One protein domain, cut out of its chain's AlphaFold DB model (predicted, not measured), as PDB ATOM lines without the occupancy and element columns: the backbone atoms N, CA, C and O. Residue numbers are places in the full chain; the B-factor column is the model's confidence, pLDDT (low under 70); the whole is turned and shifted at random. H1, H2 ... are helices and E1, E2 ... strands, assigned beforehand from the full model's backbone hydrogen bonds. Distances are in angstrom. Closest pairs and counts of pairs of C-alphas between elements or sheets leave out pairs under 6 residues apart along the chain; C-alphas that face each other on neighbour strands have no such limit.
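AT A GLANCE: This is residues 73 to 253 of the 253 residues of the protein "Hypothetical protein" of Rhodosorus marinus (UniProt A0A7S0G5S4). Three antiparallel sheets make a layered sandwich: the four-strand sheet E4 E5 E6 E7 is the middle layer, with the small sheet E1 E2 E3 over part of one face and the small sheet E8 E9 E10 over part of the other. The small sheets lie towards the E4 edge, and the one short helix, H1, lies far out at one end, beyond E10. The printed part has 181 residues, with ten named strands and one named helix in the order E1 to E9, H1, E10; the class is mostly strand, though under half of the residues are in named elements. The whole is compact, with a radius of gyration of the C-alphas of 16.6 A, and only just elongated, spanning 50 by 33 by 25 A.

HOW THE PARTS SIT: E1, residues 73 to 78, E2, residues 81 to 89, and E3, residues 93 to 98, form a meander, each strand the antiparallel neighbour of the one before. N 76 and O 86 are 3.1 A apart, and N 87 and O 95 3.0 A, both within hydrogen-bond range. E4, residues 122 to 127, E5, 136 to 143, E6, 154 to 163, and E7, 170 to 177, form a second meander, strongly twisted, with E4 and E7 as edge strands. Pairs within hydrogen-bond range are N 126 and O 138, 3.0 A, N 139 and O 159, 2.9 A, and N 160 and O 174, 2.8 A. E5 bends by 52 degrees at residue 140 and E7 by 60 degrees at residue 173. The closest C-alphas of E1 and E4, those of Asp 74 and Ser 124, are 5.8 A apart. E8, residues 209 to 213, E9, 219 to 223, and E10, 248 to 252, form the third sheet, with N 212 and O 220 at 3.0 A and N 221 and O 250 at 2.9 A. The closest C-alphas of E4 and E8, those of Ser 124 and Gly 210, are 5.1 A apart. The three sheets are a stack, face to face in turn. H1, residues 234 to 240, is on no sheet; 0 of its 3 O i to N i+4 pairs are within hydrogen-bond range, but 4 of 4 O i to N i+3 pairs are.

IN THESE COORDINATES: E1 begins at C-alpha 73, (169.772, 157.362, 160.495). E6, the longest strand, measures 27.4 A, E2 21.3 A and E5 20.2 A. E10 ends at C-alpha 252, (179.647, 171.050, 145.211).

THE WHOLE: The C-alphas farthest apart, those of Asn 99 and Asn 190, are 51.7 A apart. The printed part has no cut. The links E3 to E4 and E7 to E8 are long. Residues 188 to 195 and 229 to 234 have pLDDT under 70.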
ATOM      1  N   ILE A  73     168.405 156.827 160.612       96.12
ATOM      2  CA  ILE A  73     169.772 157.362 160.495       96.12
ATOM      3  C   ILE A  73     169.830 158.864 160.212       96.12
ATOM      4  O   ILE A  73     170.862 159.469 160.475       96.12
ATOM      5  N   ASP A  74     168.757 159.460 159.689       96.81
ATOM      6  CA  ASP A  74     168.717 160.868 159.282       96.81
ATOM      7  C   ASP A  74     167.260 161.345 159.166       96.81
ATOM      8  O   ASP A  74     166.341 160.532 158.984       96.81
ATOM      9  N   VAL A  75     167.050 162.655 159.273       95.38
ATOM     10  CA  VAL A  75     165.742 163.318 159.181       95.38
ATOM     11  C   VAL A  75     165.907 164.690 158.539       95.38
ATOM     12  O   VAL A  75     166.862 165.403 158.832       95.38
ATOM     13  N   ASP A  76     164.953 165.083 157.697       95.69
ATOM     14  CA  ASP A  76     164.918 166.434 157.133       95.69
ATOM     15  C   ASP A  76     163.481 166.900 156.870       95.69
ATOM     16  O   ASP A  76     162.565 166.092 156.691       95.69
ATOM     17  N   TRP A  77     163.272 168.212 156.821       93.88
ATOM     18  CA  TRP A  77     161.976 168.835 156.558       93.88
ATOM     19  C   TRP A  77     161.895 169.334 155.125       93.88
ATOM     20  O   TRP A  77     162.866 169.831 154.562       93.88
ATOM     21  N   ILE A  78     160.704 169.271 154.528       94.75
ATOM     22  CA  ILE A  78     160.484 169.870 153.211       94.75
ATOM     23  C   ILE A  78     160.428 171.402 153.377       94.75
ATOM     24  O   ILE A  78     159.523 171.906 154.050       94.75
ATOM     25  N   PRO A  79     161.341 172.185 152.762       93.19
ATOM     26  CA  PRO A  79     161.374 173.630 152.961       93.19
ATOM     27  C   PRO A  79     160.072 174.314 152.535       93.19
ATOM     28  O   PRO A  79     159.599 174.164 151.406       93.19
ATOM     29  N   GLY A  80     159.514 175.114 153.445       90.75
ATOM     30  CA  GLY A  80     158.218 175.776 153.274       90.75
ATOM     31  C   GLY A  80     157.007 174.943 153.708       90.75
ATOM     32  O   GLY A  80     155.904 175.476 153.713       90.75
ATOM     33  N   GLU A  81     157.204 173.687 154.117       90.75
ATOM     34  CA  GLU A  81     156.156 172.750 154.537       90.75
ATOM     35  C   GLU A  81     156.525 172.134 155.894       90.75
ATOM     36  O   GLU A  81     156.905 170.970 155.994       90.75
ATOM     37  N   VAL A  82     156.409 172.924 156.966       83.38
ATOM     38  CA  VAL A  82     156.873 172.562 158.327       83.38
ATOM     39  C   VAL A  82     156.257 171.275 158.891       83.38
ATOM     40  O   VAL A  82     156.804 170.662 159.801       83.38
ATOM     41  N   THR A  83     155.125 170.844 158.339       89.62
ATOM     42  CA  THR A  83     154.406 169.641 158.762       89.62
ATOM     43  C   THR A  83     154.896 168.369 158.081       89.62
ATOM     44  O   THR A  83     154.478 167.277 158.473       89.62
ATOM     45  N   ARG A  84     155.744 168.489 157.052       94.31
ATOM     46  CA  ARG A  84     156.238 167.375 156.242       94.31
ATOM     47  C   ARG A  84     157.719 167.174 156.490       94.31
ATOM     48  O   ARG A  84     158.539 168.023 156.141       94.31
ATOM     49  N   MET A  85     158.048 166.007 157.019       94.62
ATOM     50  CA  MET A  85     159.425 165.567 157.192       94.62
ATOM     51  C   MET A  85     159.630 164.201 156.563       94.62
ATOM     52  O   MET A  85     158.705 163.386 156.483       94.62
ATOM     53  N   ILE A  86     160.854 163.955 156.130       97.19
ATOM     54  CA  ILE A  86     161.312 162.644 155.713       97.19
ATOM     55  C   ILE A  86     162.152 162.021 156.818       97.19
ATOM     56  O   ILE A  86     162.922 162.711 157.476       97.19
ATOM     57  N   VAL A  87     162.010 160.713 157.008       97.25
ATOM     58  CA  VAL A  87     162.829 159.940 157.948       97.25
ATOM     59  C   VAL A  87     163.515 158.832 157.174       97.25
ATOM     60  O   VAL A  87     162.861 158.047 156.487       97.25
ATOM     61  N   CYS A  88     164.835 158.775 157.262       97.75
ATOM     62  CA  CYS A  88     165.655 157.877 156.468       97.75
ATOM     63  C   CYS A  88     166.130 156.704 157.301       97.75
ATOM     64  O   CYS A  88     166.691 156.881 158.379       97.75
ATOM     65  N   GLU A  89     165.927 155.497 156.786       97.69
ATOM     66  CA  GLU A  89     166.367 154.274 157.435       97.69
ATOM     67  C   GLU A  89     167.563 153.663 156.724       97.69
ATOM     68  O   GLU A  89     167.624 153.587 155.495       97.69
ATOM     69  N   LYS A  90     168.482 153.122 157.522       97.69
ATOM     70  CA  LYS A  90     169.717 152.475 157.061       97.69
ATOM     71  C   LYS A  90     169.502 151.438 155.950       97.69
ATOM     72  O   LYS A  90     170.381 151.243 155.111       97.69
ATOM     73  N   SER A  91     168.348 150.769 155.941       97.38
ATOM     74  CA  SER A  91     167.954 149.757 154.955       97.38
ATOM     75  C   SER A  91     167.754 150.302 153.535       97.38
ATOM     76  O   SER A  91     167.705 149.508 152.601       97.38
ATOM     77  N   GLY A  92     167.664 151.624 153.350       98.12
ATOM     78  CA  GLY A  92     167.391 152.254 152.055       98.12
ATOM     79  C   GLY A  92     165.933 152.654 151.839       98.12
ATOM     80  O   GLY A  92     165.553 152.950 150.706       98.12
ATOM     81  N   VAL A  93     165.126 152.670 152.901       98.25
ATOM     82  CA  VAL A  93     163.747 153.170 152.875       98.25
ATOM     83  C   VAL A  93     163.717 154.572 153.476       98.25
ATOM     84  O   VAL A  93     164.277 154.815 154.541       98.25
ATOM     85  N   ILE A  94     163.074 155.499 152.775       98.44
ATOM     86  CA  ILE A  94     162.813 156.859 153.240       98.44
ATOM     87  C   ILE A  94     161.312 156.994 153.414       98.44
ATOM     88  O   ILE A  94     160.550 156.846 152.456       98.44
ATOM     89  N   HIS A  95     160.889 157.288 154.632       97.88
ATOM     90  CA  HIS A  95     159.492 157.486 154.981       97.88
ATOM     91  C   HIS A  95     159.105 158.953 154.895       97.88
ATOM     92  O   HIS A  95     159.950 159.831 155.033       97.88
ATOM     93  N   LEU A  96     157.814 159.208 154.698       97.19
ATOM     94  CA  LEU A  96     157.215 160.529 154.847       97.19
ATOM     95  C   LEU A  96     156.388 160.534 156.129       97.19
ATOM     96  O   LEU A  96     155.560 159.646 156.326       97.19
ATOM     97  N   ALA A  97     156.558 161.554 156.959       95.31
ATOM     98  CA  ALA A  97     155.639 161.860 158.042       95.31
ATOM     99  C   ALA A  97     154.949 163.199 157.766       95.31
ATOM    100  O   ALA A  97     155.579 164.158 157.319       95.31
ATOM    101  N   ILE A  98     153.642 163.248 158.016       94.12
ATOM    102  CA  ILE A  98     152.809 164.439 157.835       94.12
ATOM    103  C   ILE A  98     152.104 164.708 159.159       94.12
ATOM    104  O   ILE A  98     151.375 163.842 159.633       94.12
ATOM    105  N   ASN A  99     152.305 165.890 159.745       90.75
ATOM    106  CA  ASN A  99     151.720 166.271 161.041       90.75
ATOM    107  C   ASN A  99     151.978 165.227 162.145       90.75
ATOM    108  O   ASN A  99     151.069 164.859 162.881       90.75
ATOM    109  N   GLY A 100     153.196 164.683 162.208       88.88
ATOM    110  CA  GLY A 100     153.535 163.645 163.187       88.88
ATOM    111  C   GLY A 100     152.986 162.247 162.876       88.88
ATOM    112  O   GLY A 100     153.162 161.333 163.671       88.88
ATOM    113  N   VAL A 101     152.350 162.042 161.719       91.50
ATOM    114  CA  VAL A 101     151.813 160.736 161.319       91.50
ATOM    115  C   VAL A 101     152.650 160.144 160.195       91.50
ATOM    116  O   VAL A 101     152.708 160.696 159.088       91.50
ATOM    117  N   LEU A 102     153.267 158.990 160.462       93.94
ATOM    118  CA  LEU A 102     153.994 158.224 159.455       93.94
ATOM    119  C   LEU A 102     153.036 157.734 158.362       93.94
ATOM    120  O   LEU A 102     151.997 157.137 158.640       93.94
ATOM    121  N   GLN A 103     153.380 157.992 157.105       95.38
ATOM    122  CA  GLN A 103     152.582 157.564 155.963       95.38
ATOM    123  C   GLN A 103     152.862 156.096 155.624       95.38
ATOM    124  O   GLN A 103     153.989 155.623 155.726       95.38
ATOM    125  N   SER A 104     151.836 155.371 155.168       94.31
ATOM    126  CA  SER A 104     151.956 153.938 154.851       94.31
ATOM    127  C   SER A 104     152.785 153.646 153.601       94.31
ATOM    128  O   SER A 104     153.318 152.548 153.453       94.31
ATOM    129  N   LYS A 105     152.877 154.610 152.677       96.56
ATOM    130  CA  LYS A 105     153.732 154.515 151.492       96.56
ATOM    131  C   LYS A 105     155.058 155.218 151.773       96.56
ATOM    132  O   LYS A 105     155.024 156.366 152.224       96.56
ATOM    133  N   PRO A 106     156.202 154.590 151.454       97.38
ATOM    134  CA  PRO A 106     157.485 155.256 151.587       97.38
ATOM    135  C   PRO A 106     157.570 156.434 150.614       97.38
ATOM    136  O   PRO A 106     157.049 156.385 149.495       97.38
ATOM    137  N   PHE A 107     158.278 157.476 151.035       98.62
ATOM    138  CA  PHE A 107     158.647 158.590 150.172       98.62
ATOM    139  C   PHE A 107     159.591 158.124 149.059       98.62
ATOM    140  O   PHE A 107     159.458 158.540 147.910       98.62
ATOM    141  N   LEU A 108     160.528 157.233 149.390       98.81
ATOM    142  CA  LEU A 108     161.430 156.576 148.451       98.81
ATOM    143  C   LEU A 108     161.828 155.201 148.991       98.81
ATOM    144  O   LEU A 108     162.118 155.064 150.174       98.81
ATOM    145  N   ASP A 109     161.910 154.203 148.116       98.38
ATOM    146  CA  ASP A 109     162.474 152.895 148.447       98.38
ATOM    147  C   ASP A 109     163.573 152.540 147.439       98.38
ATOM    148  O   ASP A 109     163.327 152.386 146.238       98.38
ATOM    149  N   ILE A 110     164.806 152.459 147.939       98.19
ATOM    150  CA  ILE A 110     165.991 151.999 147.210       98.19
ATOM    151  C   ILE A 110     166.666 150.826 147.927       98.19
ATOM    152  O   ILE A 110     167.845 150.559 147.695       98.19
ATOM    153  N   SER A 111     165.942 150.111 148.788       97.25
ATOM    154  CA  SER A 111     166.475 149.008 149.599       97.25
ATOM    155  C   SER A 111     167.153 147.915 148.768       97.25
ATOM    156  O   SER A 111     168.171 147.351 149.167       97.25
ATOM    157  N   ASN A 112     166.679 147.686 147.541       95.44
ATOM    158  CA  ASN A 112     167.286 146.756 146.588       95.44
ATOM    159  C   ASN A 112     168.659 147.197 146.033       95.44
ATOM    160  O   ASN A 112     169.339 146.404 145.382       95.44
ATOM    161  N   ARG A 113     169.073 148.448 146.262       95.44
ATOM    162  CA  ARG A 113     170.375 149.010 145.857       95.44
ATOM    163  C   ARG A 113     171.331 149.174 147.031       95.44
ATOM    164  O   ARG A 113     172.522 149.349 146.805       95.44
ATOM    165  N   VAL A 114     170.828 149.131 148.259       96.75
ATOM    166  CA  VAL A 114     171.590 149.445 149.468       96.75
ATOM    167  C   VAL A 114     172.114 148.166 150.115       96.75
ATOM    168  O   VAL A 114     171.426 147.147 150.159       96.75
ATOM    169  N   VAL A 115     173.341 148.203 150.627       94.50
ATOM    170  CA  VAL A 115     173.876 147.194 151.557       94.50
ATOM    171  C   VAL A 115     173.910 147.789 152.963       94.50
ATOM    172  O   VAL A 115     174.470 148.863 153.149       94.50
ATOM    173  N   SER A 116     173.316 147.116 153.950       94.12
ATOM    174  CA  SER A 116     173.103 147.652 155.310       94.12
ATOM    175  C   SER A 116     173.944 146.965 156.400       94.12
ATOM    176  O   SER A 116     173.721 147.170 157.600       94.12
ATOM    177  N   LEU A 117     174.934 146.160 155.999       92.94
ATOM    178  CA  LEU A 117     175.854 145.461 156.895       92.94
ATOM    179  C   LEU A 117     176.885 146.412 157.536       92.94
ATOM    180  O   LEU A 117     177.524 147.210 156.852       92.94
ATOM    181  N   GLY A 118     177.118 146.290 158.847       91.50
ATOM    182  CA  GLY A 118     178.135 147.086 159.552       91.50
ATOM    183  C   GLY A 118     177.815 148.584 159.546       91.50
ATOM    184  O   GLY A 118     176.680 148.964 159.818       91.50
ATOM    185  N   GLY A 119     178.791 149.435 159.224       91.38
ATOM    186  CA  GLY A 119     178.602 150.879 159.030       91.38
ATOM    187  C   GLY A 119     178.141 151.266 157.619       91.38
ATOM    188  O   GLY A 119     178.283 152.423 157.234       91.38
ATOM    189  N   ARG A 120     177.675 150.312 156.803       95.12
ATOM    190  CA  ARG A 120     177.121 150.565 155.463       95.12
ATOM    191  C   ARG A 120     175.615 150.787 155.545       95.12
ATOM    192  O   ARG A 120     174.974 150.361 156.502       95.12
ATOM    193  N   GLY A 121     175.043 151.409 154.525       97.06
ATOM    194  CA  GLY A 121     173.604 151.606 154.421       97.06
ATOM    195  C   GLY A 121     173.255 152.771 153.518       97.06
ATOM    196  O   GLY A 121     174.095 153.283 152.771       97.06
ATOM    197  N   LEU A 122     172.006 153.204 153.634       98.38
ATOM    198  CA  LEU A 122     171.675 154.609 153.482       98.38
ATOM    199  C   LEU A 122     172.359 155.364 154.627       98.38
ATOM    200  O   LEU A 122     172.267 154.935 155.775       98.38
ATOM    201  N   ILE A 123     173.090 156.425 154.298       97.88
ATOM    202  CA  ILE A 123     173.923 157.165 155.255       97.88
ATOM    203  C   ILE A 123     173.337 158.541 155.540       97.88
ATOM    204  O   ILE A 123     173.382 158.984 156.677       97.88
ATOM    205  N   SER A 124     172.797 159.210 154.521       98.19
ATOM    206  CA  SER A 124     172.171 160.518 154.690       98.19
ATOM    207  C   SER A 124     171.203 160.824 153.556       98.19
ATOM    208  O   SER A 124     171.326 160.293 152.441       98.19
ATOM    209  N   CYS A 125     170.237 161.680 153.858       98.31
ATOM    210  CA  CYS A 125     169.260 162.193 152.924       98.31
ATOM    211  C   CYS A 125     168.939 163.652 153.264       98.31
ATOM    212  O   CYS A 125     168.644 163.974 154.406       98.31
ATOM    213  N   ILE A 126     168.980 164.537 152.272       97.94
ATOM    214  CA  ILE A 126     168.679 165.960 152.482       97.94
ATOM    215  C   ILE A 126     167.836 166.511 151.338       97.94
ATOM    216  O   ILE A 126     167.992 166.114 150.178       97.94
ATOM    217  N   ILE A 127     166.941 167.437 151.650       97.75
ATOM    218  CA  ILE A 127     166.147 168.186 150.685       97.75
ATOM    219  C   ILE A 127     166.927 169.435 150.259       97.75
ATOM    220  O   ILE A 127     167.649 170.052 151.037       97.75
ATOM    221  N   ASP A 128     166.809 169.807 148.985       97.25
ATOM    222  CA  ASP A 128     167.448 171.013 148.454       97.25
ATOM    223  C   ASP A 128     166.993 172.269 149.222       97.25
ATOM    224  O   ASP A 128     165.795 172.550 149.294       97.25
ATOM    225  N   THR A 129     167.918 173.072 149.754       95.94
ATOM    226  CA  THR A 129     167.567 174.304 150.491       95.94
ATOM    227  C   THR A 129     166.899 175.349 149.593       95.94
ATOM    228  O   THR A 129     166.117 176.174 150.071       95.94
ATOM    229  N   GLN A 130     167.115 175.279 148.274       94.88
ATOM    230  CA  GLN A 130     166.412 176.070 147.263       94.88
ATOM    231  C   GLN A 130     165.217 175.310 146.654       94.88
ATOM    232  O   GLN A 130     164.885 175.491 145.476       94.88
ATOM    233  N   PHE A 131     164.520 174.506 147.466       96.00
ATOM    234  CA  PHE A 131     163.489 173.544 147.055       96.00
ATOM    235  C   PHE A 131     162.458 174.062 146.040       96.00
ATOM    236  O   PHE A 131     162.105 173.367 145.088       96.00
ATOM    237  N   LYS A 132     161.994 175.312 146.194       93.75
ATOM    238  CA  LYS A 132     161.012 175.927 145.279       93.75
ATOM    239  C   LYS A 132     161.497 175.979 143.826       93.75
ATOM    240  O   LYS A 132     160.689 175.856 142.910       93.75
ATOM    241  N   LYS A 133     162.798 176.192 143.611       95.12
ATOM    242  CA  LYS A 133     163.425 176.183 142.279       95.12
ATOM    243  C   LYS A 133     163.900 174.780 141.916       95.12
ATOM    244  O   LYS A 133     163.802 174.372 140.761       95.12
ATOM    245  N   HIS A 134     164.401 174.053 142.908       95.31
ATOM    246  CA  HIS A 134     165.075 172.773 142.763       95.31
ATOM    247  C   HIS A 134     164.368 171.712 143.620       95.31
ATOM    248  O   HIS A 134     164.820 171.426 144.723       95.31
ATOM    249  N   PRO A 135     163.252 171.115 143.154       97.06
ATOM    250  CA  PRO A 135     162.471 170.167 143.951       97.06
ATOM    251  C   PRO A 135     163.167 168.801 144.000       97.06
ATOM    252  O   PRO A 135     162.735 167.830 143.366       97.06
ATOM    253  N   PHE A 136     164.298 168.744 144.698       98.31
ATOM    254  CA  PHE A 136     165.198 167.606 144.724       98.31
ATOM    255  C   PHE A 136     165.435 167.083 146.137       98.31
ATOM    256  O   PHE A 136     165.488 167.834 147.107       98.31
ATOM    257  N   LEU A 137     165.605 165.766 146.195       98.62
ATOM    258  CA  LEU A 137     166.111 165.015 147.334       98.62
ATOM    259  C   LEU A 137     167.497 164.490 146.953       98.62
ATOM    260  O   LEU A 137     167.647 163.878 145.890       98.62
ATOM    261  N   TYR A 138     168.484 164.680 147.816       98.62
ATOM    262  CA  TYR A 138     169.822 164.120 147.677       98.62
ATOM    263  C   TYR A 138     169.999 162.971 148.657       98.62
ATOM    264  O   TYR A 138     169.500 163.018 149.775       98.62
ATOM    265  N   VAL A 139     170.677 161.917 148.214       98.62
ATOM    266  CA  VAL A 139     170.834 160.679 148.973       98.62
ATOM    267  C   VAL A 139     172.270 160.188 148.867       98.62
ATOM    268  O   VAL A 139     172.819 160.102 147.764       98.62
ATOM    269  N   GLN A 140     172.851 159.817 150.006       98.31
ATOM    270  CA  GLN A 140     174.174 159.209 150.117       98.31
ATOM    271  C   GLN A 140     174.043 157.770 150.628       98.31
ATOM    272  O   GLN A 140     173.510 157.547 151.713       98.31
ATOM    273  N   TYR A 141     174.522 156.783 149.865       97.81
ATOM    274  CA  TYR A 141     174.408 155.370 150.250       97.81
ATOM    275  C   TYR A 141     175.556 154.500 149.735       97.81
ATOM    276  O   TYR A 141     176.299 154.883 148.830       97.81
ATOM    277  N   VAL A 142     175.669 153.300 150.305       96.81
ATOM    278  CA  VAL A 142     176.587 152.245 149.859       96.81
ATOM    279  C   VAL A 142     175.866 151.300 148.894       96.81
ATOM    280  O   VAL A 142     174.882 150.658 149.262       96.81
ATOM    281  N   ASP A 143     176.353 151.215 147.657       95.06
ATOM    282  CA  ASP A 143     175.736 150.455 146.566       95.06
ATOM    283  C   ASP A 143     176.101 148.970 146.621       95.06
ATOM    284  O   ASP A 143     177.273 148.585 146.614       95.06
ATOM    285  N   ARG A 144     175.070 148.126 146.617       92.19
ATOM    286  CA  ARG A 144     175.150 146.663 146.634       92.19
ATOM    287  C   ARG A 144     175.686 146.079 145.326       92.19
ATOM    288  O   ARG A 144     176.258 144.995 145.333       92.19
ATOM    289  N   ARG A 145     175.500 146.765 144.194       85.62
ATOM    290  CA  ARG A 145     175.615 146.156 142.854       85.62
ATOM    291  C   ARG A 145     177.025 145.739 142.436       85.62
ATOM    292  O   ARG A 145     177.151 144.995 141.472       85.62
ATOM    293  N   LEU A 146     178.065 146.203 143.129       83.56
ATOM    294  CA  LEU A 146     179.445 145.852 142.790       83.56
ATOM    295  C   LEU A 146     179.785 144.392 143.125       83.56
ATOM    296  O   LEU A 146     180.429 143.707 142.337       83.56
ATOM    297  N   ASN A 147     179.395 143.920 144.307       80.06
ATOM    298  CA  ASN A 147     179.820 142.621 144.813       80.06
ATOM    299  C   ASN A 147     178.657 141.961 145.553       80.06
ATOM    300  O   ASN A 147     178.066 142.563 146.451       80.06
ATOM    301  N   THR A 148     178.345 140.726 145.158       83.31
ATOM    302  CA  THR A 148     177.238 139.934 145.706       83.31
ATOM    303  C   THR A 148     177.459 139.547 147.167       83.31
ATOM    304  O   THR A 148     176.484 139.350 147.888       83.31
ATOM    305  N   SER A 149     178.711 139.478 147.628       88.19
ATOM    306  CA  SER A 149     179.029 139.364 149.051       88.19
ATOM    307  C   SER A 149     178.706 140.676 149.756       88.19
ATOM    308  O   SER A 149     179.297 141.707 149.436       88.19
ATOM    309  N   GLU A 150     177.819 140.648 150.750       86.88
ATOM    310  CA  GLU A 150     177.455 141.824 151.556       86.88
ATOM    311  C   GLU A 150     178.668 142.448 152.273       86.88
ATOM    312  O   GLU A 150     178.678 143.660 152.484       86.88
ATOM    313  N   ASP A 151     179.704 141.659 152.592       88.19
ATOM    314  CA  ASP A 151     180.900 142.108 153.323       88.19
ATOM    315  C   ASP A 151     182.049 142.555 152.408       88.19
ATOM    316  O   ASP A 151     182.841 143.413 152.782       88.19
ATOM    317  N   GLY A 152     182.090 142.076 151.160       87.44
ATOM    318  CA  GLY A 152     183.139 142.445 150.201       87.44
ATOM    319  C   GLY A 152     183.156 143.937 149.851       87.44
ATOM    320  O   GLY A 152     182.265 144.683 150.260       87.44
ATOM    321  N   VAL A 153     184.119 144.354 149.034       88.38
ATOM    322  CA  VAL A 153     184.299 145.743 148.569       88.38
ATOM    323  C   VAL A 153     183.000 146.309 147.981       88.38
ATOM    324  O   VAL A 153     182.211 145.595 147.340       88.38
ATOM    325  N   LYS A 154     182.746 147.593 148.236       91.81
ATOM    326  CA  LYS A 154     181.563 148.328 147.773       91.81
ATOM    327  C   LYS A 154     181.947 149.671 147.164       91.81
ATOM    328  O   LYS A 154     183.100 150.090 147.185       91.81
ATOM    329  N   SER A 155     180.943 150.342 146.607       92.25
ATOM    330  CA  SER A 155     181.059 151.702 146.092       92.25
ATOM    331  C   SER A 155     180.039 152.606 146.765       92.25
ATOM    332  O   SER A 155     178.875 152.229 146.910       92.25
ATOM    333  N   GLY A 156     180.465 153.798 147.166       94.88
ATOM    334  CA  GLY A 156     179.557 154.850 147.608       94.88
ATOM    335  C   GLY A 156     178.866 155.524 146.424       94.88
ATOM    336  O   GLY A 156     179.426 155.606 145.330       94.88
ATOM    337  N   LYS A 157     177.653 156.030 146.638       96.50
ATOM    338  CA  LYS A 157     176.908 156.840 145.666       96.50
ATOM    339  C   LYS A 157     176.370 158.092 146.340       96.50
ATOM    340  O   LYS A 157     175.800 158.006 147.427       96.50
ATOM    341  N   ILE A 158     176.490 159.226 145.651       97.62
ATOM    342  CA  ILE A 158     175.715 160.435 145.931       97.62
ATOM    343  C   ILE A 158     174.800 160.646 144.739       97.62
ATOM    344  O   ILE A 158     175.250 160.788 143.598       97.62
ATOM    345  N   VAL A 159     173.499 160.626 144.991       98.25
ATOM    346  CA  VAL A 159     172.483 160.676 143.946       98.25
ATOM    347  C   VAL A 159     171.430 161.724 144.260       98.25
ATOM    348  O   VAL A 159     171.237 162.112 145.408       98.25
ATOM    349  N   ARG A 160     170.716 162.142 143.222       98.25
ATOM    350  CA  ARG A 160     169.601 163.075 143.293       98.25
ATOM    351  C   ARG A 160     168.330 162.445 142.740       98.25
ATOM    352  O   ARG A 160     168.351 161.831 141.669       98.25
ATOM    353  N   PHE A 161     167.220 162.687 143.415       98.81
ATOM    354  CA  PHE A 161     165.862 162.328 143.021       98.81
ATOM    355  C   PHE A 161     165.021 163.589 142.822       98.81
ATOM    356  O   PHE A 161     165.289 164.622 143.432       98.81
ATOM    357  N   ARG A 162     163.992 163.513 141.975       98.69
ATOM    358  CA  ARG A 162     162.951 164.548 141.883       98.69
ATOM    359  C   ARG A 162     161.880 164.274 142.925       98.69
ATOM    360  O   ARG A 162     161.455 163.131 143.047       98.69
ATOM    361  N   VAL A 163     161.405 165.309 143.603       98.69
ATOM    362  CA  VAL A 163     160.229 165.233 144.474       98.69
ATOM    363  C   VAL A 163     158.968 165.528 143.659       98.69
ATOM    364  O   VAL A 163     158.965 166.386 142.770       98.69
ATOM    365  N   SER A 164     157.900 164.765 143.891       98.19
ATOM    366  CA  SER A 164     156.608 164.959 143.232       98.19
ATOM    367  C   SER A 164     155.955 166.276 143.644       98.19
ATOM    368  O   SER A 164     156.174 166.782 144.737       98.19
ATOM    369  N   LYS A 165     155.109 166.835 142.770       96.56
ATOM    370  CA  LYS A 165     154.415 168.109 143.040       96.56
ATOM    371  C   LYS A 165     153.501 168.055 144.268       96.56
ATOM    372  O   LYS A 165     153.307 169.073 144.912       96.56
ATOM    373  N   ASP A 166     152.937 166.887 144.561       96.56
ATOM    374  CA  ASP A 166     152.095 166.643 145.740       96.56
ATOM    375  C   ASP A 166     152.905 166.352 147.016       96.56
ATOM    376  O   ASP A 166     152.320 166.135 148.076       96.56
ATOM    377  N   LEU A 167     154.241 166.347 146.919       97.62
ATOM    378  CA  LEU A 167     155.172 166.135 148.029       97.62
ATOM    379  C   LEU A 167     154.978 164.795 148.753       97.62
ATOM    380  O   LEU A 167     155.249 164.682 149.947       97.62
ATOM    381  N   THR A 168     154.486 163.780 148.041       97.69
ATOM    382  CA  THR A 168     154.236 162.447 148.612       97.69
ATOM    383  C   THR A 168     155.315 161.423 148.286       97.69
ATOM    384  O   THR A 168     155.376 160.387 148.945       97.69
ATOM    385  N   ARG A 169     156.166 161.678 147.284       98.38
ATOM    386  CA  ARG A 169     157.216 160.741 146.869       98.38
ATOM    387  C   ARG A 169     158.391 161.411 146.168       98.38
ATOM    388  O   ARG A 169     158.237 162.436 145.501       98.38
ATOM    389  N   ALA A 170     159.536 160.745 146.203       98.69
ATOM    390  CA  ALA A 170     160.663 161.004 145.325       98.69
ATOM    391  C   ALA A 170     160.761 159.931 144.229       98.69
ATOM    392  O   ALA A 170     160.352 158.783 144.397       98.69
ATOM    393  N   PHE A 171     161.267 160.313 143.059       98.50
ATOM    394  CA  PHE A 171     161.367 159.428 141.901       98.50
ATOM    395  C   PHE A 171     162.467 159.862 140.924       98.50
ATOM    396  O   PHE A 171     163.076 160.930 141.041       98.50
ATOM    397  N   GLY A 172     162.706 159.011 139.924       97.88
ATOM    398  CA  GLY A 172     163.868 159.120 139.044       97.88
ATOM    399  C   GLY A 172     165.144 158.714 139.778       97.88
ATOM    400  O   GLY A 172     165.076 158.164 140.862       97.88
ATOM    401  N   GLN A 173     166.309 158.927 139.178       97.50
ATOM    402  CA  GLN A 173     167.594 158.948 139.878       97.50
ATOM    403  C   GLN A 173     168.613 159.579 138.935       97.50
ATOM    404  O   GLN A 173     168.672 159.217 137.760       97.50
ATOM    405  N   VAL A 174     169.443 160.477 139.450       98.00
ATOM    406  CA  VAL A 174     170.641 160.965 138.767       98.00
ATOM    407  C   VAL A 174     171.822 160.747 139.696       98.00
ATOM    408  O   VAL A 174     171.802 161.220 140.825       98.00
ATOM    409  N   VAL A 175     172.842 160.022 139.243       96.75
ATOM    410  CA  VAL A 175     174.083 159.865 140.010       96.75
ATOM    411  C   VAL A 175     174.921 161.125 139.829       96.75
ATOM    412  O   VAL A 175     175.205 161.508 138.692       96.75
ATOM    413  N   LEU A 176     175.264 161.781 140.935       95.62
ATOM    414  CA  LEU A 176     176.089 162.988 140.953       95.62
ATOM    415  C   LEU A 176     177.565 162.622 141.085       95.62
ATOM    416  O   LEU A 176     178.352 163.027 140.236       95.62
ATOM    417  N   ILE A 177     177.888 161.810 142.097       94.06
ATOM    418  CA  ILE A 177     179.225 161.260 142.346       94.06
ATOM    419  C   ILE A 177     179.107 159.753 142.568       94.06
ATOM    420  O   ILE A 177     178.138 159.264 143.165       94.06
ATOM    421  N   GLY A 178     180.100 159.016 142.083       92.06
ATOM    422  CA  GLY A 178     180.138 157.570 142.129       92.06
ATOM    423  C   GLY A 178     179.530 156.965 140.872       92.06
ATOM    424  O   GLY A 178     178.861 155.943 140.979       92.06
ATOM    425  N   LYS A 179     179.634 157.566 139.677       90.88
ATOM    426  CA  LYS A 179     179.139 156.866 138.465       90.88
ATOM    427  C   LYS A 179     180.058 155.710 138.116       90.88
ATOM    428  O   LYS A 179     179.581 154.645 137.726       90.88
ATOM    429  N   GLN A 180     181.354 155.921 138.300       86.69
ATOM    430  CA  GLN A 180     182.345 154.873 138.171       86.69
ATOM    431  C   GLN A 180     182.312 153.950 139.391       86.69
ATOM    432  O   GLN A 180     181.844 154.302 140.477       86.69
ATOM    433  N   VAL A 181     182.751 152.715 139.178       84.75
ATOM    434  CA  VAL A 181     182.707 151.652 140.180       84.75
ATOM    435  C   VAL A 181     184.093 151.013 140.215       84.75
ATOM    436  O   VAL A 181     184.619 150.718 139.139       84.75
ATOM    437  N   PRO A 182     184.703 150.817 141.397       81.88
ATOM    438  CA  PRO A 182     185.987 150.136 141.478       81.88
ATOM    439  C   PRO A 182     185.824 148.651 141.108       81.88
ATOM    440  O   PRO A 182     184.700 148.137 141.108       81.88
ATOM    441  N   PRO A 183     186.917 147.931 140.811       80.56
ATOM    442  CA  PRO A 183     186.884 146.483 140.649       80.56
ATOM    443  C   PRO A 183     186.346 145.765 141.894       80.56
ATOM    444  O   PRO A 183     186.566 146.185 143.029       80.56
ATOM    445  N   ALA A 184     185.684 144.622 141.696       79.00
ATOM    446  CA  ALA A 184     185.139 143.829 142.803       79.00
ATOM    447  C   ALA A 184     186.222 143.244 143.733       79.00
ATOM    448  O   ALA A 184     185.917 142.863 144.862       79.00
ATOM    449  N   THR A 185     187.467 143.175 143.252       76.44
ATOM    450  CA  THR A 185     188.651 142.684 143.971       76.44
ATOM    451  C   THR A 185     189.278 143.722 144.903       76.44
ATOM    452  O   THR A 185     190.249 143.394 145.575       76.44
ATOM    453  N   GLY A 186     188.765 144.955 144.940       77.44
ATOM    454  CA  GLY A 186     189.317 146.046 145.746       77.44
ATOM    455  C   GLY A 186     189.604 147.285 144.919       77.44
ATOM    456  O   GLY A 186     189.588 147.260 143.688       77.44
ATOM    457  N   CYS A 187     189.892 148.378 145.611       77.50
ATOM    458  CA  CYS A 187     190.177 149.649 144.954       77.50
ATOM    459  C   CYS A 187     191.633 149.836 144.519       77.50
ATOM    460  O   CYS A 187     191.934 150.844 143.891       77.50
ATOM    461  N   GLY A 188     192.508 148.864 144.802       65.88
ATOM    462  CA  GLY A 188     193.897 148.818 144.337       65.88
ATOM    463  C   GLY A 188     194.769 150.027 144.722       65.88
ATOM    464  O   GLY A 188     194.322 150.987 145.347       65.88
ATOM    465  N   LEU A 189     196.042 149.964 144.319       59.38
ATOM    466  CA  LEU A 189     196.997 151.090 144.286       59.38
ATOM    467  C   LEU A 189     197.281 151.549 142.843       59.38
ATOM    468  O   LEU A 189     198.206 152.306 142.584       59.38
ATOM    469  N   ASN A 190     196.514 151.045 141.876       56.88
ATOM    470  CA  ASN A 190     196.705 151.341 140.462       56.88
ATOM    471  C   ASN A 190     195.980 152.659 140.115       56.88
ATOM    472  O   ASN A 190     194.772 152.783 140.330       56.88
ATOM    473  N   GLU A 191     196.727 153.603 139.533       54.50
ATOM    474  CA  GLU A 191     196.324 154.973 139.169       54.50
ATOM    475  C   GLU A 191     195.035 155.059 138.322       54.50
ATOM    476  O   GLU A 191     194.308 156.044 138.398       54.50
ATOM    477  N   SER A 192     194.674 154.011 137.568       54.62
ATOM    478  CA  SER A 192     193.470 153.994 136.714       54.62
ATOM    479  C   SER A 192     192.138 153.892 137.472       54.62
ATOM    480  O   SER A 192     191.085 154.115 136.874       54.62
ATOM    481  N   ILE A 193     192.163 153.576 138.774       57.97
ATOM    482  CA  ILE A 193     190.963 153.495 139.630       57.97
ATOM    483  C   ILE A 193     190.717 154.823 140.376       57.97
ATOM    484  O   ILE A 193     189.596 155.084 140.817       57.97
ATOM    485  N   PHE A 194     191.716 155.708 140.450       61.22
ATOM    486  CA  PHE A 194     191.646 157.005 141.132       61.22
ATOM    487  C   PHE A 194     191.046 158.094 140.244       61.22
ATOM    488  O   PHE A 194     191.599 159.178 140.076       61.22
ATOM    489  N   SER A 195     189.894 157.819 139.635       66.31
ATOM    490  CA  SER A 195     189.126 158.908 139.047       66.31
ATOM    491  C   SER A 195     188.374 159.651 140.152       66.31
ATOM    492  O   SER A 195     187.871 159.047 141.103       66.31
ATOM    493  N   LYS A 196     188.201 160.967 139.973       74.12
ATOM    494  CA  LYS A 196     187.411 161.849 140.858       74.12
ATOM    495  C   LYS A 196     185.940 161.434 141.025       74.12
ATOM    496  O   LYS A 196     185.187 162.123 141.702       74.12
ATOM    497  N   ASP A 197     185.511 160.343 140.392       86.00
ATOM    498  CA  ASP A 197     184.141 159.839 140.400       86.00
ATOM    499  C   ASP A 197     184.028 158.378 140.893       86.00
ATOM    500  O   ASP A 197     182.961 157.771 140.791       86.00
ATOM    501  N   VAL A 198     185.099 157.796 141.453       88.31
ATOM    502  CA  VAL A 198     185.074 156.490 142.141       88.31
ATOM    503  C   VAL A 198     185.079 156.678 143.657       88.31
ATOM    504  O   VAL A 198     186.096 157.030 144.249       88.31
ATOM    505  N   ILE A 199     183.952 156.396 144.322       91.25
ATOM    506  CA  ILE A 199     183.914 156.319 145.792       91.25
ATOM    507  C   ILE A 199     184.177 154.878 146.194       91.25
ATOM    508  O   ILE A 199     183.275 154.035 146.157       91.25
ATOM    509  N   CYS A 200     185.427 154.613 146.533       89.00
ATOM    510  CA  CYS A 200     185.897 153.326 147.004       89.00
ATOM    511  C   CYS A 200     185.485 153.056 148.456       89.00
ATOM    512  O   CYS A 200     185.719 153.907 149.308       89.00
ATOM    513  N   LEU A 201     184.954 151.863 148.745       90.25
ATOM    514  CA  LEU A 201     184.679 151.404 150.107       90.25
ATOM    515  C   LEU A 201     185.196 149.969 150.300       90.25
ATOM    516  O   LEU A 201     184.475 149.000 150.044       90.25
ATOM    517  N   ASP A 202     186.456 149.835 150.720       85.62
ATOM    518  CA  ASP A 202     187.124 148.532 150.855       85.62
ATOM    519  C   ASP A 202     186.629 147.740 152.077       85.62
ATOM    520  O   ASP A 202     186.506 146.518 152.008       85.62
ATOM    521  N   SER A 203     186.246 148.421 153.164       86.94
ATOM    522  CA  SER A 203     185.718 147.786 154.379       86.94
ATOM    523  C   SER A 203     184.244 148.124 154.640       86.94
ATOM    524  O   SER A 203     183.582 148.829 153.873       86.94
ATOM    525  N   LYS A 204     183.671 147.556 155.707       90.19
ATOM    526  CA  LYS A 204     182.326 147.899 156.206       90.19
ATOM    527  C   LYS A 204     182.336 148.982 157.286       90.19
ATOM    528  O   LYS A 204     181.274 149.272 157.837       90.19
ATOM    529  N   HIS A 205     183.481 149.598 157.564       89.75
ATOM    530  CA  HIS A 205     183.663 150.615 158.601       89.75
ATOM    531  C   HIS A 205     184.085 151.950 157.985       89.75
ATOM    532  O   HIS A 205     184.555 151.979 156.855       89.75
ATOM    533  N   HIS A 206     183.860 153.049 158.716       92.12
ATOM    534  CA  HIS A 206     184.255 154.411 158.320       92.12
ATOM    535  C   HIS A 206     183.876 154.777 156.872       92.12
ATOM    536  O   HIS A 206     184.618 155.443 156.155       92.12
ATOM    537  N   ASN A 207     182.714 154.310 156.414       90.88
ATOM    538  CA  ASN A 207     182.209 154.630 155.083       90.88
ATOM    539  C   ASN A 207     181.538 155.996 155.117       90.88
ATOM    540  O   ASN A 207     180.844 156.283 156.088       90.88
ATOM    541  N   MET A 208     181.593 156.740 154.009       93.75
ATOM    542  CA  MET A 208     180.763 157.938 153.786       93.75
ATOM    543  C   MET A 208     180.765 158.877 155.022       93.75
ATOM    544  O   MET A 208     181.739 158.878 155.767       93.75
ATOM    545  N   GLY A 209     179.752 159.709 155.259       92.19
ATOM    546  CA  GLY A 209     179.790 160.559 156.461       92.19
ATOM    547  C   GLY A 209     178.667 161.569 156.626       92.19
ATOM    548  O   GLY A 209     178.606 162.222 157.660       92.19
ATOM    549  N   GLY A 210     177.791 161.709 155.637       95.81
ATOM    550  CA  GLY A 210     176.667 162.631 155.679       95.81
ATOM    551  C   GLY A 210     176.696 163.661 154.557       95.81
ATOM    552  O   GLY A 210     177.727 163.905 153.916       95.81
ATOM    553  N   LEU A 211     175.532 164.260 154.329       98.06
ATOM    554  CA  LEU A 211     175.341 165.402 153.449       98.06
ATOM    555  C   LEU A 211     174.879 166.602 154.278       98.06
ATOM    556  O   LEU A 211     174.122 166.455 155.229       98.06
ATOM    557  N   ALA A 212     175.298 167.797 153.881       96.88
ATOM    558  CA  ALA A 212     174.743 169.045 154.390       96.88
ATOM    559  C   ALA A 212     174.638 170.049 153.245       96.88
ATOM    560  O   ALA A 212     175.404 169.982 152.285       96.88
ATOM    561  N   MET A 213     173.712 170.998 153.334       96.25
ATOM    562  CA  MET A 213     173.547 172.018 152.303       96.25
ATOM    563  C   MET A 213     173.446 173.404 152.921       96.25
ATOM    564  O   MET A 213     172.730 173.615 153.897       96.25
ATOM    565  N   SER A 214     174.181 174.361 152.359       95.38
ATOM    566  CA  SER A 214     174.094 175.751 152.793       95.38
ATOM    567  C   SER A 214     172.754 176.369 152.371       95.38
ATOM    568  O   SER A 214     172.143 175.927 151.391       95.38
ATOM    569  N   PRO A 215     172.326 177.476 153.002       92.62
ATOM    570  CA  PRO A 215     171.174 178.250 152.530       92.62
ATOM    571  C   PRO A 215     171.322 178.762 151.086       92.62
ATOM    572  O   PRO A 215     170.330 179.022 150.411       92.62
ATOM    573  N   SER A 216     172.562 178.904 150.601       91.75
ATOM    574  CA  SER A 216     172.865 179.311 149.226       91.75
ATOM    575  C   SER A 216     172.848 178.152 148.221       91.75
ATOM    576  O   SER A 216     173.027 178.402 147.034       91.75
ATOM    577  N   GLY A 217     172.624 176.909 148.659       92.12
ATOM    578  CA  GLY A 217     172.528 175.720 147.802       92.12
ATOM    579  C   GLY A 217     173.837 174.965 147.553       92.12
ATOM    580  O   GLY A 217     173.831 174.021 146.772       92.12
ATOM    581  N   ASN A 218     174.943 175.327 148.214       95.25
ATOM    582  CA  ASN A 218     176.178 174.542 148.120       95.25
ATOM    583  C   ASN A 218     176.031 173.271 148.957       95.25
ATOM    584  O   ASN A 218     175.651 173.353 150.127       95.25
ATOM    585  N   MET A 219     176.361 172.114 148.390       96.56
ATOM    586  CA  MET A 219     176.290 170.823 149.071       96.56
ATOM    587  C   MET A 219     177.668 170.393 149.572       96.56
ATOM    588  O   MET A 219     178.610 170.262 148.791       96.56
ATOM    589  N   PHE A 220     177.765 170.106 150.866       97.75
ATOM    590  CA  PHE A 220     178.927 169.511 151.510       97.75
ATOM    591  C   PHE A 220     178.729 168.005 151.655       97.75
ATOM    592  O   PHE A 220     177.657 167.543 152.051       97.75
ATOM    593  N   ILE A 221     179.764 167.237 151.327       97.44
ATOM    594  CA  ILE A 221     179.730 165.774 151.314       97.44
ATOM    595  C   ILE A 221     180.873 165.270 152.178       97.44
ATOM    596  O   ILE A 221     182.034 165.457 151.819       97.44
ATOM    597  N   ALA A 222     180.554 164.601 153.281       97.00
ATOM    598  CA  ALA A 222     181.552 163.926 154.097       97.00
ATOM    599  C   ALA A 222     181.761 162.487 153.603       97.00
ATOM    600  O   ALA A 222     180.802 161.759 153.317       97.00
ATOM    601  N   LEU A 223     183.027 162.087 153.493       94.94
ATOM    602  CA  LEU A 223     183.467 160.761 153.075       94.94
ATOM    603  C   LEU A 223     184.547 160.264 154.038       94.94
ATOM    604  O   LEU A 223     185.626 160.844 154.118       94.94
ATOM    605  N   GLY A 224     184.272 159.178 154.751       93.19
ATOM    606  CA  GLY A 224     185.248 158.507 155.598       93.19
ATOM    607  C   GLY A 224     186.321 157.777 154.788       93.19
ATOM    608  O   GLY A 224     186.293 157.746 153.555       93.19
ATOM    609  N   ASP A 225     187.311 157.226 155.485       89.88
ATOM    610  CA  ASP A 225     188.475 156.562 154.881       89.88
ATOM    611  C   ASP A 225     188.188 155.133 154.380       89.88
ATOM    612  O   ASP A 225     188.988 154.550 153.642       89.88
ATOM    613  N   ALA A 226     187.033 154.583 154.761       88.69
ATOM    614  CA  ALA A 226     186.597 153.221 154.502       88.69
ATOM    615  C   ALA A 226     187.590 152.130 154.949       88.69
ATOM    616  O   ALA A 226     187.587 151.034 154.376       88.69
ATOM    617  N   GLN A 227     188.418 152.402 155.963       82.69
ATOM    618  CA  GLN A 227     189.394 151.458 156.519       82.69
ATOM    619  C   GLN A 227     188.925 150.868 157.859       82.69
ATOM    620  O   GLN A 227     188.077 151.433 158.552       82.69
ATOM    621  N   ALA A 228     189.482 149.715 158.235       75.44
ATOM    622  CA  ALA A 228     189.198 149.054 159.505       75.44
ATOM    623  C   ALA A 228     190.415 148.248 159.991       75.44
ATOM    624  O   ALA A 228     191.149 147.732 159.157       75.44
ATOM    625  N   PRO A 229     190.619 148.069 161.309       64.81
ATOM    626  CA  PRO A 229     191.615 147.125 161.817       64.81
ATOM    627  C   PRO A 229     191.284 145.668 161.421       64.81
ATOM    628  O   PRO A 229     190.101 145.319 161.378       64.81
ATOM    629  N   PRO A 230     192.290 144.787 161.244       58.06
ATOM    630  CA  PRO A 230     193.729 145.048 161.351       58.06
ATOM    631  C   PRO A 230     194.326 145.704 160.094       58.06
ATOM    632  O   PRO A 230     195.512 146.021 160.092       58.06
ATOM    633  N   ASP A 231     193.501 145.950 159.078       57.69
ATOM    634  CA  ASP A 231     193.861 146.387 157.726       57.69
ATOM    635  C   ASP A 231     194.203 147.888 157.654       57.69
ATOM    636  O   ASP A 231     193.845 148.583 156.703       57.69
ATOM    637  N   PHE A 232     194.940 148.414 158.642       60.91
ATOM    638  CA  PHE A 232     195.711 149.648 158.457       60.91
ATOM    639  C   PHE A 232     196.880 149.357 157.503       60.91
ATOM    640  O   PHE A 232     198.049 149.415 157.880       60.91
ATOM    641  N   GLU A 233     196.548 148.952 156.283       63.78
ATOM    642  CA  GLU A 233     197.492 148.739 155.202       63.78
ATOM    643  C   GLU A 233     197.884 150.083 154.578       63.78
ATOM    644  O   GLU A 233     197.341 151.145 154.911       63.78
ATOM    645  N   ASP A 234     198.795 150.037 153.605       67.44
ATOM    646  CA  ASP A 234     199.197 151.194 152.798       67.44
ATOM    647  C   ASP A 234     197.989 151.939 152.188       67.44
ATOM    648  O   ASP A 234     198.039 153.144 151.924       67.44
ATOM    649  N   THR A 235     196.854 151.253 152.028       73.75
ATOM    650  CA  THR A 235     195.584 151.813 151.561       73.75
ATOM    651  C   THR A 235     195.015 152.911 152.458       73.75
ATOM    652  O   THR A 235     194.287 153.770 151.950       73.75
ATOM    653  N   ALA A 236     195.341 152.942 153.753       78.69
ATOM    654  CA  ALA A 236     194.903 154.002 154.659       78.69
ATOM    655  C   ALA A 236     195.552 155.359 154.335       78.69
ATOM    656  O   ALA A 236     194.909 156.409 154.455       78.69
ATOM    657  N   PHE A 237     196.791 155.355 153.831       81.94
ATOM    658  CA  PHE A 237     197.502 156.577 153.441       81.94
ATOM    659  C   PHE A 237     196.935 157.236 152.179       81.94
ATOM    660  O   PHE A 237     197.199 158.413 151.949       81.94
ATOM    661  N   ARG A 238     196.068 156.554 151.411       81.81
ATOM    662  CA  ARG A 238     195.341 157.163 150.277       81.81
ATOM    663  C   ARG A 238     194.472 158.344 150.707       81.81
ATOM    664  O   ARG A 238     194.161 159.204 149.897       81.81
ATOM    665  N   THR A 239     194.117 158.446 151.986       87.19
ATOM    666  CA  THR A 239     193.452 159.644 152.526       87.19
ATOM    667  C   THR A 239     194.286 160.920 152.367       87.19
ATOM    668  O   THR A 239     193.709 162.007 152.345       87.19
ATOM    669  N   GLN A 240     195.607 160.812 152.192       86.62
ATOM    670  CA  GLN A 240     196.500 161.938 151.900       86.62
ATOM    671  C   GLN A 240     196.587 162.267 150.402       86.62
ATOM    672  O   GLN A 240     197.026 163.360 150.049       86.62
ATOM    673  N   ASP A 241     196.141 161.366 149.526       84.38
ATOM    674  CA  ASP A 241     196.043 161.623 148.093       84.38
ATOM    675  C   ASP A 241     194.830 162.525 147.808       84.38
ATOM    676  O   ASP A 241     193.705 162.253 148.246       84.38
ATOM    677  N   LEU A 242     195.059 163.627 147.091       85.56
ATOM    678  CA  LEU A 242     194.022 164.587 146.707       85.56
ATOM    679  C   LEU A 242     193.084 164.041 145.625       85.56
ATOM    680  O   LEU A 242     191.953 164.513 145.510       85.56
ATOM    681  N   GLU A 243     193.528 163.049 144.860       81.69
ATOM    682  CA  GLU A 243     192.744 162.407 143.807       81.69
ATOM    683  C   GLU A 243     191.919 161.220 144.349       81.69
ATOM    684  O   GLU A 243     191.034 160.704 143.665       81.69
ATOM    685  N   PHE A 244     192.120 160.839 145.620       83.81
ATOM    686  CA  PHE A 244     191.302 159.850 146.320       83.81
ATOM    687  C   PHE A 244     190.203 160.502 147.171       83.81
ATOM    688  O   PHE A 244     190.454 161.318 148.063       83.81
ATOM    689  N   MET A 245     188.957 160.081 146.940       87.62
ATOM    690  CA  MET A 245     187.788 160.667 147.604       87.62
ATOM    691  C   MET A 245     187.607 160.259 149.073       87.62
ATOM    692  O   MET A 245     186.889 160.944 149.798       87.62
ATOM    693  N   GLY A 246     188.226 159.168 149.533       89.12
ATOM    694  CA  GLY A 246     188.113 158.742 150.930       89.12
ATOM    695  C   GLY A 246     188.839 159.685 151.898       89.12
ATOM    696  O   GLY A 246     189.911 160.213 151.588       89.12
ATOM    697  N   GLY A 247     188.252 159.884 153.080       91.25
ATOM    698  CA  GLY A 247     188.785 160.740 154.144       91.25
ATOM    699  C   GLY A 247     188.697 162.238 153.841       91.25
ATOM    700  O   GLY A 247     189.586 162.990 154.237       91.25
ATOM    701  N   LYS A 248     187.674 162.677 153.099       92.75
ATOM    702  CA  LYS A 248     187.526 164.059 152.614       92.75
ATOM    703  C   LYS A 248     186.173 164.663 152.985       92.75
ATOM    704  O   LYS A 248     185.180 163.964 153.177       92.75
ATOM    705  N   VAL A 249     186.134 165.994 152.986       95.25
ATOM    706  CA  VAL A 249     184.897 166.771 152.880       95.25
ATOM    707  C   VAL A 249     184.928 167.507 151.546       95.25
ATOM    708  O   VAL A 249     185.818 168.319 151.304       95.25
ATOM    709  N   LEU A 250     183.980 167.194 150.667       93.69
ATOM    710  CA  LEU A 250     183.843 167.822 149.356       93.69
ATOM    711  C   LEU A 250     182.795 168.934 149.419       93.69
ATOM    712  O   LEU A 250     181.863 168.861 150.216       93.69
ATOM    713  N   CYS A 251     182.915 169.925 148.540       94.31
ATOM    714  CA  CYS A 251     181.902 170.952 148.320       94.31
ATOM    715  C   CYS A 251     181.518 170.960 146.837       94.31
ATOM    716  O   CYS A 251     182.396 171.020 145.975       94.31
ATOM    717  N   ILE A 252     180.220 170.886 146.548       90.44
ATOM    718  CA  ILE A 252     179.647 171.050 145.211       90.44
ATOM    719  C   ILE A 252     178.805 172.326 145.214       90.44
ATOM    720  O   ILE A 252     177.981 172.515 146.110       90.44
ATOM    721  N   THR A 253     179.013 173.175 144.212       87.00
ATOM    722  CA  THR A 253     178.323 174.461 144.012       87.00
ATOM    723  C   THR A 253     177.353 174.407 142.844       87.00
ATOM    724  O   THR A 253     177.745 173.801 141.818       87.00
TER     725      THR A 253